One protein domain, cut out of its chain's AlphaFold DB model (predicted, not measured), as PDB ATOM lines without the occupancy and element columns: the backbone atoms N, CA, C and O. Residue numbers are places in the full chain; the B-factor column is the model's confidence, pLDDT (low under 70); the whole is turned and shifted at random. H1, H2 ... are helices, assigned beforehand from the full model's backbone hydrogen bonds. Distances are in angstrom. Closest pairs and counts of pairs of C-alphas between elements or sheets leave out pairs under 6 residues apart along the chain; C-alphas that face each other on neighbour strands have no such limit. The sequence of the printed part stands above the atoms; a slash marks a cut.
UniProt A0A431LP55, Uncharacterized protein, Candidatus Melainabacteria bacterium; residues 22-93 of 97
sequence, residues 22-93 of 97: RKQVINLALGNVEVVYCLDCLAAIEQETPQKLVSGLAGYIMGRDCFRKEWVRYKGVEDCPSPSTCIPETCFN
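AT A GLANCE: This is residues 22 to 93 of the 97 residues of an uncharacterized protein of Candidatus Melainabacteria bacterium (UniProt A0A431LP55). What shape do these atoms make? The longest helix, H3, crosses H1 in a rounded body, with H2 near the first end of H3 and H4 at its last end. H1 and H4 are side by side, short H5 packs on residues 51 to 55 of H3, and the loop of residues 74 to 87 joins H4 to H5. What is it built of? The printed part has 72 residues with five named helices, H1 to H5 in chain order, and no named strand; the class is all helix. It is compact, with a radius of gyration of the C-alphas of 11.2 A and spans of 28 by 24 by 22 A.

HOW THE PARTS SIT: What does the hub touch? H3, residues 50 to 62, touches H2, residues 39 to 45, with residues 50 to 53 alone, about perpendicular at 79 degrees; the closest C-alphas, of Ala 43 and Pro 50, are 5.1 A apart. It touches H5, residues 88 to 92, closest at the C-alphas of Gln 51 and Thr 90, 6.3 A. Where are the others? H3 touches H1, residues 22 to 29, at a steep tilt of 68 degrees, only just short of about perpendicular, closest at the C-alphas of Ala 29 and Ile 61, 6.8 A. H3 and H4, residues 65 to 73, touch only at the corner, closest at the C-alphas of Met 62 and Arg 68, 5.0 A. H1 touches H4 at a shallow tilt of 7 degrees, opposite ways, closest at the C-alphas of Arg 22 and Trp 71, 6.3 A. What do the backbones show? Every O i to N i+4 pair is within hydrogen-bond range in H1, H2 and H5, against 7 of 9 in H3 and 4 of 5 in H4.

IN THESE COORDINATES: Where is H3? It runs 17.8 A from C-alpha 50 at (-21.795, 10.020, 18.181). How long are the others? H1, beginning at C-alpha 22 at (-32.200, 7.645, 25.451), spans 10.4 A, H2 9.7 A, H4 12.4 A and H5 5.4 A.

THE WHOLE: How large is it? The two C-alphas farthest apart, of Gln 47 and Arg 73, are 29.1 A apart; the printed part has no cut. Where is confidence low? The pLDDT is under 70 at residues 74 to 79, 82 to 86 and 88 to 93; the link H4 to H5 is long.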
ATOM      1  N   ARG A  22     -32.835   8.290  26.617       81.62
ATOM      2  CA  ARG A  22     -32.200   7.645  25.451       81.62
ATOM      3  C   ARG A  22     -30.697   7.470  25.599       81.62
ATOM      4  O   ARG A  22     -30.181   6.405  25.279       81.62
ATOM      5  N   LYS A  23     -29.993   8.481  26.114       82.94
ATOM      6  CA  LYS A  23     -28.553   8.363  26.385       82.94
ATOM      7  C   LYS A  23     -28.296   7.305  27.453       82.94
ATOM      8  O   LYS A  23     -27.345   6.544  27.322       82.94
ATOM      9  N   GLN A  24     -29.161   7.195  28.458       84.12
ATOM     10  CA  GLN A  24     -29.057   6.143  29.472       84.12
ATOM     11  C   GLN A  24     -29.271   4.746  28.866       84.12
ATOM     12  O   GLN A  24     -28.454   3.863  29.097       84.12
ATOM     13  N   VAL A  25     -30.276   4.555  28.004       84.31
ATOM     14  CA  VAL A  25     -30.495   3.281  27.290       84.31
ATOM     15  C   VAL A  25     -29.298   2.913  26.407       84.31
ATOM     16  O   VAL A  25     -28.923   1.746  26.355       84.31
ATOM     17  N   ILE A  26     -28.654   3.888  25.760       86.25
ATOM     18  CA  ILE A  26     -27.420   3.661  24.985       86.25
ATOM     19  C   ILE A  26     -26.275   3.199  25.888       86.25
ATOM     20  O   ILE A  26     -25.584   2.244  25.547       86.25
ATOM     21  N   ASN A  27     -26.096   3.833  27.051       88.75
ATOM     22  CA  ASN A  27     -25.101   3.394  28.030       88.75
ATOM     23  C   ASN A  27     -25.373   1.949  28.473       88.75
ATOM     24  O   ASN A  27     -24.472   1.118  28.404       88.75
ATOM     25  N   LEU A  28     -26.621   1.620  28.813       86.06
ATOM     26  CA  LEU A  28     -27.017   0.259  29.180       86.06
ATOM     27  C   LEU A  28     -26.777  -0.749  28.048       86.06
ATOM     28  O   LEU A  28     -26.305  -1.855  28.301       86.06
ATOM     29  N   ALA A  29     -27.062  -0.374  26.798       86.31
ATOM     30  CA  ALA A  29     -26.819  -1.222  25.632       86.31
ATOM     31  C   ALA A  29     -25.324  -1.524  25.422       86.31
ATOM     32  O   ALA A  29     -24.991  -2.618  24.971       86.31
ATOM     33  N   LEU A  30     -24.451  -0.586  25.797       85.94
ATOM     34  CA  LEU A  30     -22.992  -0.734  25.812       85.94
ATOM     35  C   LEU A  30     -22.453  -1.415  27.083       85.94
ATOM     36  O   LEU A  30     -21.250  -1.621  27.198       85.94
ATOM     37  N   GLY A  31     -23.313  -1.764  28.046       85.81
ATOM     38  CA  GLY A  31     -22.909  -2.373  29.318       85.81
ATOM     39  C   GLY A  31     -22.441  -1.380  30.390       85.81
ATOM     40  O   GLY A  31     -21.996  -1.795  31.456       85.81
ATOM     41  N   ASN A  32     -22.580  -0.076  30.152       84.12
ATOM     42  CA  ASN A  32     -22.265   0.978  31.114       84.12
ATOM     43  C   ASN A  32     -23.411   1.116  32.135       84.12
ATOM     44  O   ASN A  32     -24.363   1.867  31.918       84.12
ATOM     45  N   VAL A  33     -23.344   0.334  33.221       78.25
ATOM     46  CA  VAL A  33     -24.386   0.265  34.272       78.25
ATOM     47  C   VAL A  33     -24.037   1.034  35.551       78.25
ATOM     48  O   VAL A  33     -24.939   1.449  36.271       78.25
ATOM     49  N   GLU A  34     -22.747   1.238  35.836       80.06
ATOM     50  CA  GLU A  34     -22.276   1.945  37.043       80.06
ATOM     51  C   GLU A  34     -21.961   3.419  36.773       80.06
ATOM     52  O   GLU A  34     -22.194   4.288  37.611       80.06
ATOM     53  N   VAL A  35     -21.435   3.696  35.581       85.62
ATOM     54  CA  VAL A  35     -21.062   5.028  35.106       85.62
ATOM     55  C   VAL A  35     -21.763   5.289  33.791       85.62
ATOM     56  O   VAL A  35     -21.963   4.378  32.994       85.62
ATOM     57  N   VAL A  36     -22.145   6.537  33.558       88.25
ATOM     58  CA  VAL A  36     -22.950   6.922  32.401       88.25
ATOM     59  C   VAL A  36     -22.357   8.152  31.750       88.25
ATOM     60  O   VAL A  36     -21.947   9.109  32.407       88.25
ATOM     61  N   TYR A  37     -22.318   8.134  30.429       89.06
ATOM     62  CA  TYR A  37     -21.632   9.137  29.632       89.06
ATOM     63  C   TYR A  37     -22.580   9.758  28.607       89.06
ATOM     64  O   TYR A  37     -23.508   9.118  28.106       89.06
ATOM     65  N   CYS A  38     -22.352  11.029  28.269       88.31
ATOM     66  CA  CYS A  38     -23.014  11.628  27.114       88.31
ATOM     67  C   CYS A  38     -22.484  11.005  25.817       88.31
ATOM     68  O   CYS A  38     -21.419  10.388  25.809       88.31
ATOM     69  N   LEU A  39     -23.211  11.200  24.715       86.56
ATOM     70  CA  LEU A  39     -22.824  10.640  23.420       86.56
ATOM     71  C   LEU A  39     -21.435  11.088  22.972       86.56
ATOM     72  O   LEU A  39     -20.684  10.253  22.494       86.56
ATOM     73  N   ASP A  40     -21.064  12.352  23.183       87.50
ATOM     74  CA  ASP A  40     -19.724  12.842  22.834       87.50
ATOM     75  C   ASP A  40     -18.622  12.128  23.626       87.50
ATOM     76  O   ASP A  40     -17.575  11.780  23.088       87.50
ATOM     77  N   CYS A  41     -18.863  11.872  24.915       89.50
ATOM     78  CA  CYS A  41     -17.906  11.162  25.757       89.50
ATOM     79  C   CYS A  41     -17.828   9.675  25.400       89.50
ATOM     80  O   CYS A  41     -16.722   9.149  25.349       89.50
ATOM     81  N   LEU A  42     -18.964   9.023  25.124       88.75
ATOM     82  CA  LEU A  42     -18.992   7.642  24.630       88.75
ATOM     83  C   LEU A  42     -18.260   7.524  23.298       88.75
ATOM     84  O   LEU A  42     -17.404   6.669  23.149       88.75
ATOM     85  N   ALA A  43     -18.540   8.425  22.364       88.75
ATOM     86  CA  ALA A  43     -17.892   8.477  21.063       88.75
ATOM     87  C   ALA A  43     -16.377   8.628  21.176       88.75
ATOM     88  O   ALA A  43     -15.634   7.880  20.550       88.75
ATOM     89  N   ALA A  44     -15.910   9.510  22.058       89.81
ATOM     90  CA  ALA A  44     -14.486   9.645  22.324       89.81
ATOM     91  C   ALA A  44     -13.857   8.382  22.948       89.81
ATOM     92  O   ALA A  44     -12.699   8.090  22.661       89.81
ATOM     93  N   ILE A  45     -14.586   7.653  23.805       89.06
ATOM     94  CA  ILE A  45     -14.112   6.402  24.429       89.06
ATOM     95  C   ILE A  45     -14.038   5.277  23.391       89.06
ATOM     96  O   ILE A  45     -13.012   4.614  23.282       89.06
ATOM     97  N   GLU A  46     -15.092   5.122  22.594       85.62
ATOM     98  CA  GLU A  46     -15.215   4.100  21.549       85.62
ATOM     99  C   GLU A  46     -14.436   4.453  20.268       85.62
ATOM    100  O   GLU A  46     -14.449   3.687  19.312       85.62
ATOM    101  N   GLN A  47     -13.756   5.610  20.235       89.19
ATOM    102  CA  GLN A  47     -13.044   6.147  19.064       89.19
ATOM    103  C   GLN A  47     -13.925   6.259  17.806       89.19
ATOM    104  O   GLN A  47     -13.460   6.144  16.674       89.19
ATOM    105  N   GLU A  48     -15.208   6.524  18.016       88.94
ATOM    106  CA  GLU A  48     -16.238   6.601  16.987       88.94
ATOM    107  C   GLU A  48     -16.887   7.988  16.979       88.94
ATOM    108  O   GLU A  48     -16.582   8.846  17.805       88.94
ATOM    109  N   THR A  49     -17.787   8.247  16.027       87.19
ATOM    110  CA  THR A  49     -18.619   9.458  16.076       87.19
ATOM    111  C   THR A  49     -19.921   9.180  16.824       87.19
ATOM    112  O   THR A  49     -20.459   8.071  16.728       87.19
ATOM    113  N   PRO A  50     -20.498  10.175  17.522       85.44
ATOM    114  CA  PRO A  50     -21.795  10.020  18.181       85.44
ATOM    115  C   PRO A  50     -22.888   9.452  17.260       85.44
ATOM    116  O   PRO A  50     -23.667   8.592  17.668       85.44
ATOM    117  N   GLN A  51     -22.920   9.889  15.997       83.69
ATOM    118  CA  GLN A  51     -23.883   9.435  14.997       83.69
ATOM    119  C   GLN A  51     -23.721   7.948  14.683       83.69
ATOM    120  O   GLN A  51     -24.714   7.216  14.645       83.69
ATOM    121  N   LYS A  52     -22.482   7.486  14.466       83.56
ATOM    122  CA  LYS A  52     -22.203   6.073  14.187       83.56
ATOM    123  C   LYS A  52     -22.524   5.191  15.385       83.56
ATOM    124  O   LYS A  52     -23.109   4.130  15.197       83.56
ATOM    125  N   LEU A  53     -22.228   5.656  16.597       85.00
ATOM    126  CA  LEU A  53     -22.568   4.962  17.839       85.00
ATOM    127  C   LEU A  53     -24.073   4.723  17.962       85.00
ATOM    128  O   LEU A  53     -24.516   3.590  18.145       85.00
ATOM    129  N   VAL A  54     -24.872   5.780  17.798       83.62
ATOM    130  CA  VAL A  54     -26.336   5.675  17.864       83.62
ATOM    131  C   VAL A  54     -26.859   4.769  16.749       83.62
ATOM    132  O   VAL A  54     -27.658   3.878  17.016       83.62
ATOM    133  N   SER A  55     -26.388   4.953  15.515       81.94
ATOM    134  CA  SER A  55     -26.861   4.185  14.353       81.94
ATOM    135  C   SER A  55     -26.494   2.701  14.447       81.94
ATOM    136  O   SER A  55     -27.310   1.842  14.118       81.94
ATOM    137  N   GLY A  56     -25.294   2.387  14.943       84.00
ATOM    138  CA  GLY A  56     -24.825   1.018  15.155       84.00
ATOM    139  C   GLY A  56     -25.572   0.302  16.281       84.00
ATOM    140  O   GLY A  56     -25.886  -0.882  16.164       84.00
ATOM    141  N   LEU A  57     -25.930   1.024  17.345       83.94
ATOM    142  CA  LEU A  57     -26.672   0.462  18.476       83.94
ATOM    143  C   LEU A  57     -28.183   0.442  18.261       83.94
ATOM    144  O   LEU A  57     -28.864  -0.364  18.891       83.94
ATOM    145  N   ALA A  58     -28.726   1.274  17.370       79.50
ATOM    146  CA  ALA A  58     -30.163   1.345  17.118       79.50
ATOM    147  C   ALA A  58     -30.743  -0.022  16.728       79.50
ATOM    148  O   ALA A  58     -31.774  -0.425  17.267       79.50
ATOM    149  N   GLY A  59     -30.055  -0.777  15.863       79.62
ATOM    150  CA  GLY A  59     -30.467  -2.134  15.489       79.62
ATOM    151  C   GLY A  59     -30.475  -3.102  16.677       79.62
ATOM    152  O   GLY A  59     -31.430  -3.854  16.865       79.62
ATOM    153  N   TYR A  60     -29.451  -3.034  17.530       83.56
ATOM    154  CA  TYR A  60     -29.349  -3.853  18.739       83.56
ATOM    155  C   TYR A  60     -30.435  -3.514  19.774       83.56
ATOM    156  O   TYR A  60     -31.084  -4.411  20.315       83.56
ATOM    157  N   ILE A  61     -30.667  -2.222  20.016       83.25
ATOM    158  CA  ILE A  61     -31.679  -1.703  20.946       83.25
ATOM    159  C   ILE A  61     -33.083  -2.092  20.476       83.25
ATOM    160  O   ILE A  61     -33.886  -2.589  21.263       83.25
ATOM    161  N   MET A  62     -33.377  -1.913  19.186       79.06
ATOM    162  CA  MET A  62     -34.681  -2.245  18.610       79.06
ATOM    163  C   MET A  62     -34.931  -3.756  18.540       79.06
ATOM    164  O   MET A  62     -36.085  -4.178  18.615       79.06
ATOM    165  N   GLY A  63     -33.878  -4.570  18.432       83.00
ATOM    166  CA  GLY A  63     -33.967  -6.032  18.395       83.00
ATOM    167  C   GLY A  63     -34.203  -6.704  19.752       83.00
ATOM    168  O   GLY A  63     -34.481  -7.900  19.792       83.00
ATOM    169  N   ARG A  64     -34.104  -5.971  20.870       84.12
ATOM    170  CA  ARG A  64     -34.272  -6.513  22.226       84.12
ATOM    171  C   ARG A  64     -35.433  -5.848  22.948       84.12
ATOM    172  O   ARG A  64     -35.394  -4.658  23.243       84.12
ATOM    173  N   ASP A  65     -36.437  -6.642  23.308       81.00
ATOM    174  CA  ASP A  65     -37.696  -6.154  23.886       81.00
ATOM    175  C   ASP A  65     -37.510  -5.308  25.161       81.00
ATOM    176  O   ASP A  65     -38.225  -4.325  25.364       81.00
ATOM    177  N   CYS A  66     -36.516  -5.645  25.991       78.69
ATOM    178  CA  CYS A  66     -36.180  -4.900  27.205       78.69
ATOM    179  C   CYS A  66     -35.719  -3.462  26.918       78.69
ATOM    180  O   CYS A  66     -36.189  -2.536  27.570       78.69
ATOM    181  N   PHE A  67     -34.854  -3.261  25.921       79.38
ATOM    182  CA  PHE A  67     -34.380  -1.928  25.542       79.38
ATOM    183  C   PHE A  67     -35.397  -1.198  24.671       79.38
ATOM    184  O   PHE A  67     -35.604   0.001  24.839       79.38
ATOM    185  N   ARG A  68     -36.085  -1.922  23.783       81.06
ATOM    186  CA  ARG A  68     -37.097  -1.369  22.883       81.06
ATOM    187  C   ARG A  68     -38.227  -0.675  23.641       81.06
ATOM    188  O   ARG A  68     -38.599   0.427  23.254       81.06
ATOM    189  N   LYS A  69     -38.771  -1.288  24.701       81.06
ATOM    190  CA  LYS A  69     -39.882  -0.713  25.491       81.06
ATOM    191  C   LYS A  69     -39.528   0.643  26.094       81.06
ATOM    192  O   LYS A  69     -40.320   1.575  25.998       81.06
ATOM    193  N   GLU A  70     -38.320   0.767  26.627       78.06
ATOM    194  CA  GLU A  70     -37.824   2.032  27.167       78.06
ATOM    195  C   GLU A  70     -37.471   3.012  26.039       78.06
ATOM    196  O   GLU A  70     -37.825   4.185  26.095       78.06
ATOM    197  N   TRP A  71     -36.883   2.536  24.940       78.44
ATOM    198  CA  TRP A  71     -36.525   3.363  23.784       78.44
ATOM    199  C   TRP A  71     -37.722   4.043  23.097       78.44
ATOM    200  O   TRP A  71     -37.594   5.167  22.601       78.44
ATOM    201  N   VAL A  72     -38.879   3.371  23.046       78.00
ATOM    202  CA  VAL A  72     -40.109   3.896  22.417       78.00
ATOM    203  C   VAL A  72     -40.962   4.750  23.353       78.00
ATOM    204  O   VAL A  72     -41.842   5.460  22.867       78.00
ATOM    205  N   ARG A  73     -40.727   4.687  24.671       72.44
ATOM    206  CA  ARG A  73     -41.398   5.548  25.658       72.44
ATOM    207  C   ARG A  73     -41.002   7.015  25.497       72.44
ATOM    208  O   ARG A  73     -41.839   7.883  25.704       72.44
ATOM    209  N   TYR A  74     -39.778   7.274  25.047       68.50
ATOM    210  CA  TYR A  74     -39.238   8.621  24.863       68.50
ATOM    211  C   TYR A  74     -39.217   8.974  23.380       68.50
ATOM    212  O   TYR A  74     -38.269   8.663  22.654       68.50
ATOM    213  N   LYS A  75     -40.315   9.564  22.906       64.50
ATOM    214  CA  LYS A  75     -40.512   9.850  21.479       64.50
ATOM    215  C   LYS A  75     -39.953  11.209  21.058       64.50
ATOM    216  O   LYS A  75     -39.665  11.367  19.872       64.50
ATOM    217  N   GLY A  76     -39.765  12.152  21.985       63.25
ATOM    218  CA  GLY A  76     -39.555  13.557  21.646       63.25
ATOM    219  C   GLY A  76     -38.255  14.172  22.158       63.25
ATOM    220  O   GLY A  76     -37.764  13.869  23.240       63.25
ATOM    221  N   VAL A  77     -37.726  15.112  21.369       68.38
ATOM    222  CA  VAL A  77     -36.636  16.027  21.754       68.38
ATOM    223  C   VAL A  77     -36.989  16.821  23.021       68.38
ATOM    224  O   VAL A  77     -36.092  17.191  23.772       68.38
ATOM    225  N   GLU A  78     -38.283  17.037  23.266       68.50
ATOM    226  CA  GLU A  78     -38.843  17.662  24.471       68.50
ATOM    227  C   GLU A  78     -38.516  16.911  25.771       68.50
ATOM    228  O   GLU A  78     -38.330  17.544  26.806       68.50
ATOM    229  N   ASP A  79     -38.324  15.590  25.707       68.19
ATOM    230  CA  ASP A  79     -37.932  14.755  26.851       68.19
ATOM    231  C   ASP A  79     -36.408  14.759  27.089       68.19
ATOM    232  O   ASP A  79     -35.874  14.014  27.920       68.19
ATOM    233  N   CYS A  80     -35.662  15.556  26.318       71.94
ATOM    234  CA  CYS A  80     -34.214  15.634  26.393       71.94
ATOM    235  C   CYS A  80     -33.774  16.974  27.000       71.94
ATOM    236  O   CYS A  80     -33.823  17.986  26.307       71.94
ATOM    237  N   PRO A  81     -33.224  17.003  28.233       70.50
ATOM    238  CA  PRO A  81     -32.794  18.248  28.889       70.50
ATOM    239  C   PRO A  81     -31.612  18.934  28.183       70.50
ATOM    240  O   PRO A  81     -31.246  20.061  28.499       70.50
ATOM    241  N   SER A  82     -30.962  18.249  27.240       68.06
ATOM    242  CA  SER A  82     -29.882  18.800  26.418       68.06
ATOM    243  C   SER A  82     -29.956  18.209  25.010       68.06
ATOM    244  O   SER A  82     -29.217  17.270  24.683       68.06
ATOM    245  N   PRO A  83     -30.890  18.694  24.174       64.69
ATOM    246  CA  PRO A  83     -31.137  18.128  22.854       64.69
ATOM    247  C   PRO A  83     -29.978  18.394  21.894       64.69
ATOM    248  O   PRO A  83     -29.646  17.530  21.084       64.69
ATOM    249  N   SER A  84     -29.283  19.519  22.070       64.19
ATOM    250  CA  SER A  84     -28.096  19.912  21.305       64.19
ATOM    251  C   SER A  84     -26.976  18.867  21.372       64.19
ATOM    252  O   SER A  84     -26.252  18.687  20.404       64.19
ATOM    253  N   THR A  85     -26.867  18.130  22.484       64.31
ATOM    254  CA  THR A  85     -25.860  17.070  22.684       64.31
ATOM    255  C   THR A  85     -26.415  15.659  22.449       64.31
ATOM    256  O   THR A  85     -25.754  14.673  22.768       64.31
ATOM    257  N   CYS A  86     -27.666  15.515  21.986       65.38
ATOM    258  CA  CYS A  86     -28.224  14.217  21.568       65.38
ATOM    259  C   CYS A  86     -28.142  14.016  20.052       65.38
ATOM    260  O   CYS A  86     -28.331  12.899  19.605       65.38
ATOM    261  N   ILE A  87     -27.874  15.057  19.254       71.19
ATOM    262  CA  ILE A  87     -27.977  14.988  17.786       71.19
ATOM    263  C   ILE A  87     -29.399  14.542  17.415       71.19
ATOM    264  O   ILE A  87     -29.645  13.370  17.126       71.19
ATOM    265  N   PRO A  88     -30.382  15.448  17.527       66.62
ATOM    266  CA  PRO A  88     -31.791  15.083  17.584       66.62
ATOM    267  C   PRO A  88     -32.274  14.301  16.356       66.62
ATOM    268  O   PRO A  88     -33.103  13.406  16.504       66.62
ATOM    269  N   GLU A  89     -31.707  14.565  15.180       66.06
ATOM    270  CA  GLU A  89     -31.989  13.830  13.943       66.06
ATOM    271  C   GLU A  89     -31.644  12.337  14.071       66.06
ATOM    272  O   GLU A  89     -32.434  11.483  13.682       66.06
ATOM    273  N   THR A  90     -30.520  12.001  14.711       68.06
ATOM    274  CA  THR A  90     -30.062  10.615  14.901       68.06
ATOM    275  C   THR A  90     -30.625   9.984  16.179       68.06
ATOM    276  O   THR A  90     -31.096   8.850  16.148       68.06
ATOM    277  N   CYS A  91     -30.638  10.713  17.302       67.88
ATOM    278  CA  CYS A  91     -31.204  10.242  18.575       67.88
ATOM    279  C   CYS A  91     -32.706   9.968  18.462       67.88
ATOM    280  O   CYS A  91     -33.204   9.063  19.126       67.88
ATOM    281  N   PHE A  92     -33.440  10.792  17.701       68.44
ATOM    282  CA  PHE A  92     -34.896  10.708  17.588       68.44
ATOM    283  C   PHE A  92     -35.417  10.207  16.264       68.44
ATOM    284  O   PHE A  92     -36.627  10.027  16.151       68.44
ATOM    285  N   ASN A  93     -34.525   9.898  15.321       63.53
ATOM    286  CA  ASN A  93     -34.911   9.512  13.974       63.53
ATOM    287  C   ASN A  93     -35.969  10.482  13.419       63.53
ATOM    288  O   ASN A  93     -36.948  10.065  12.801       63.53
TER     289      ASN A  93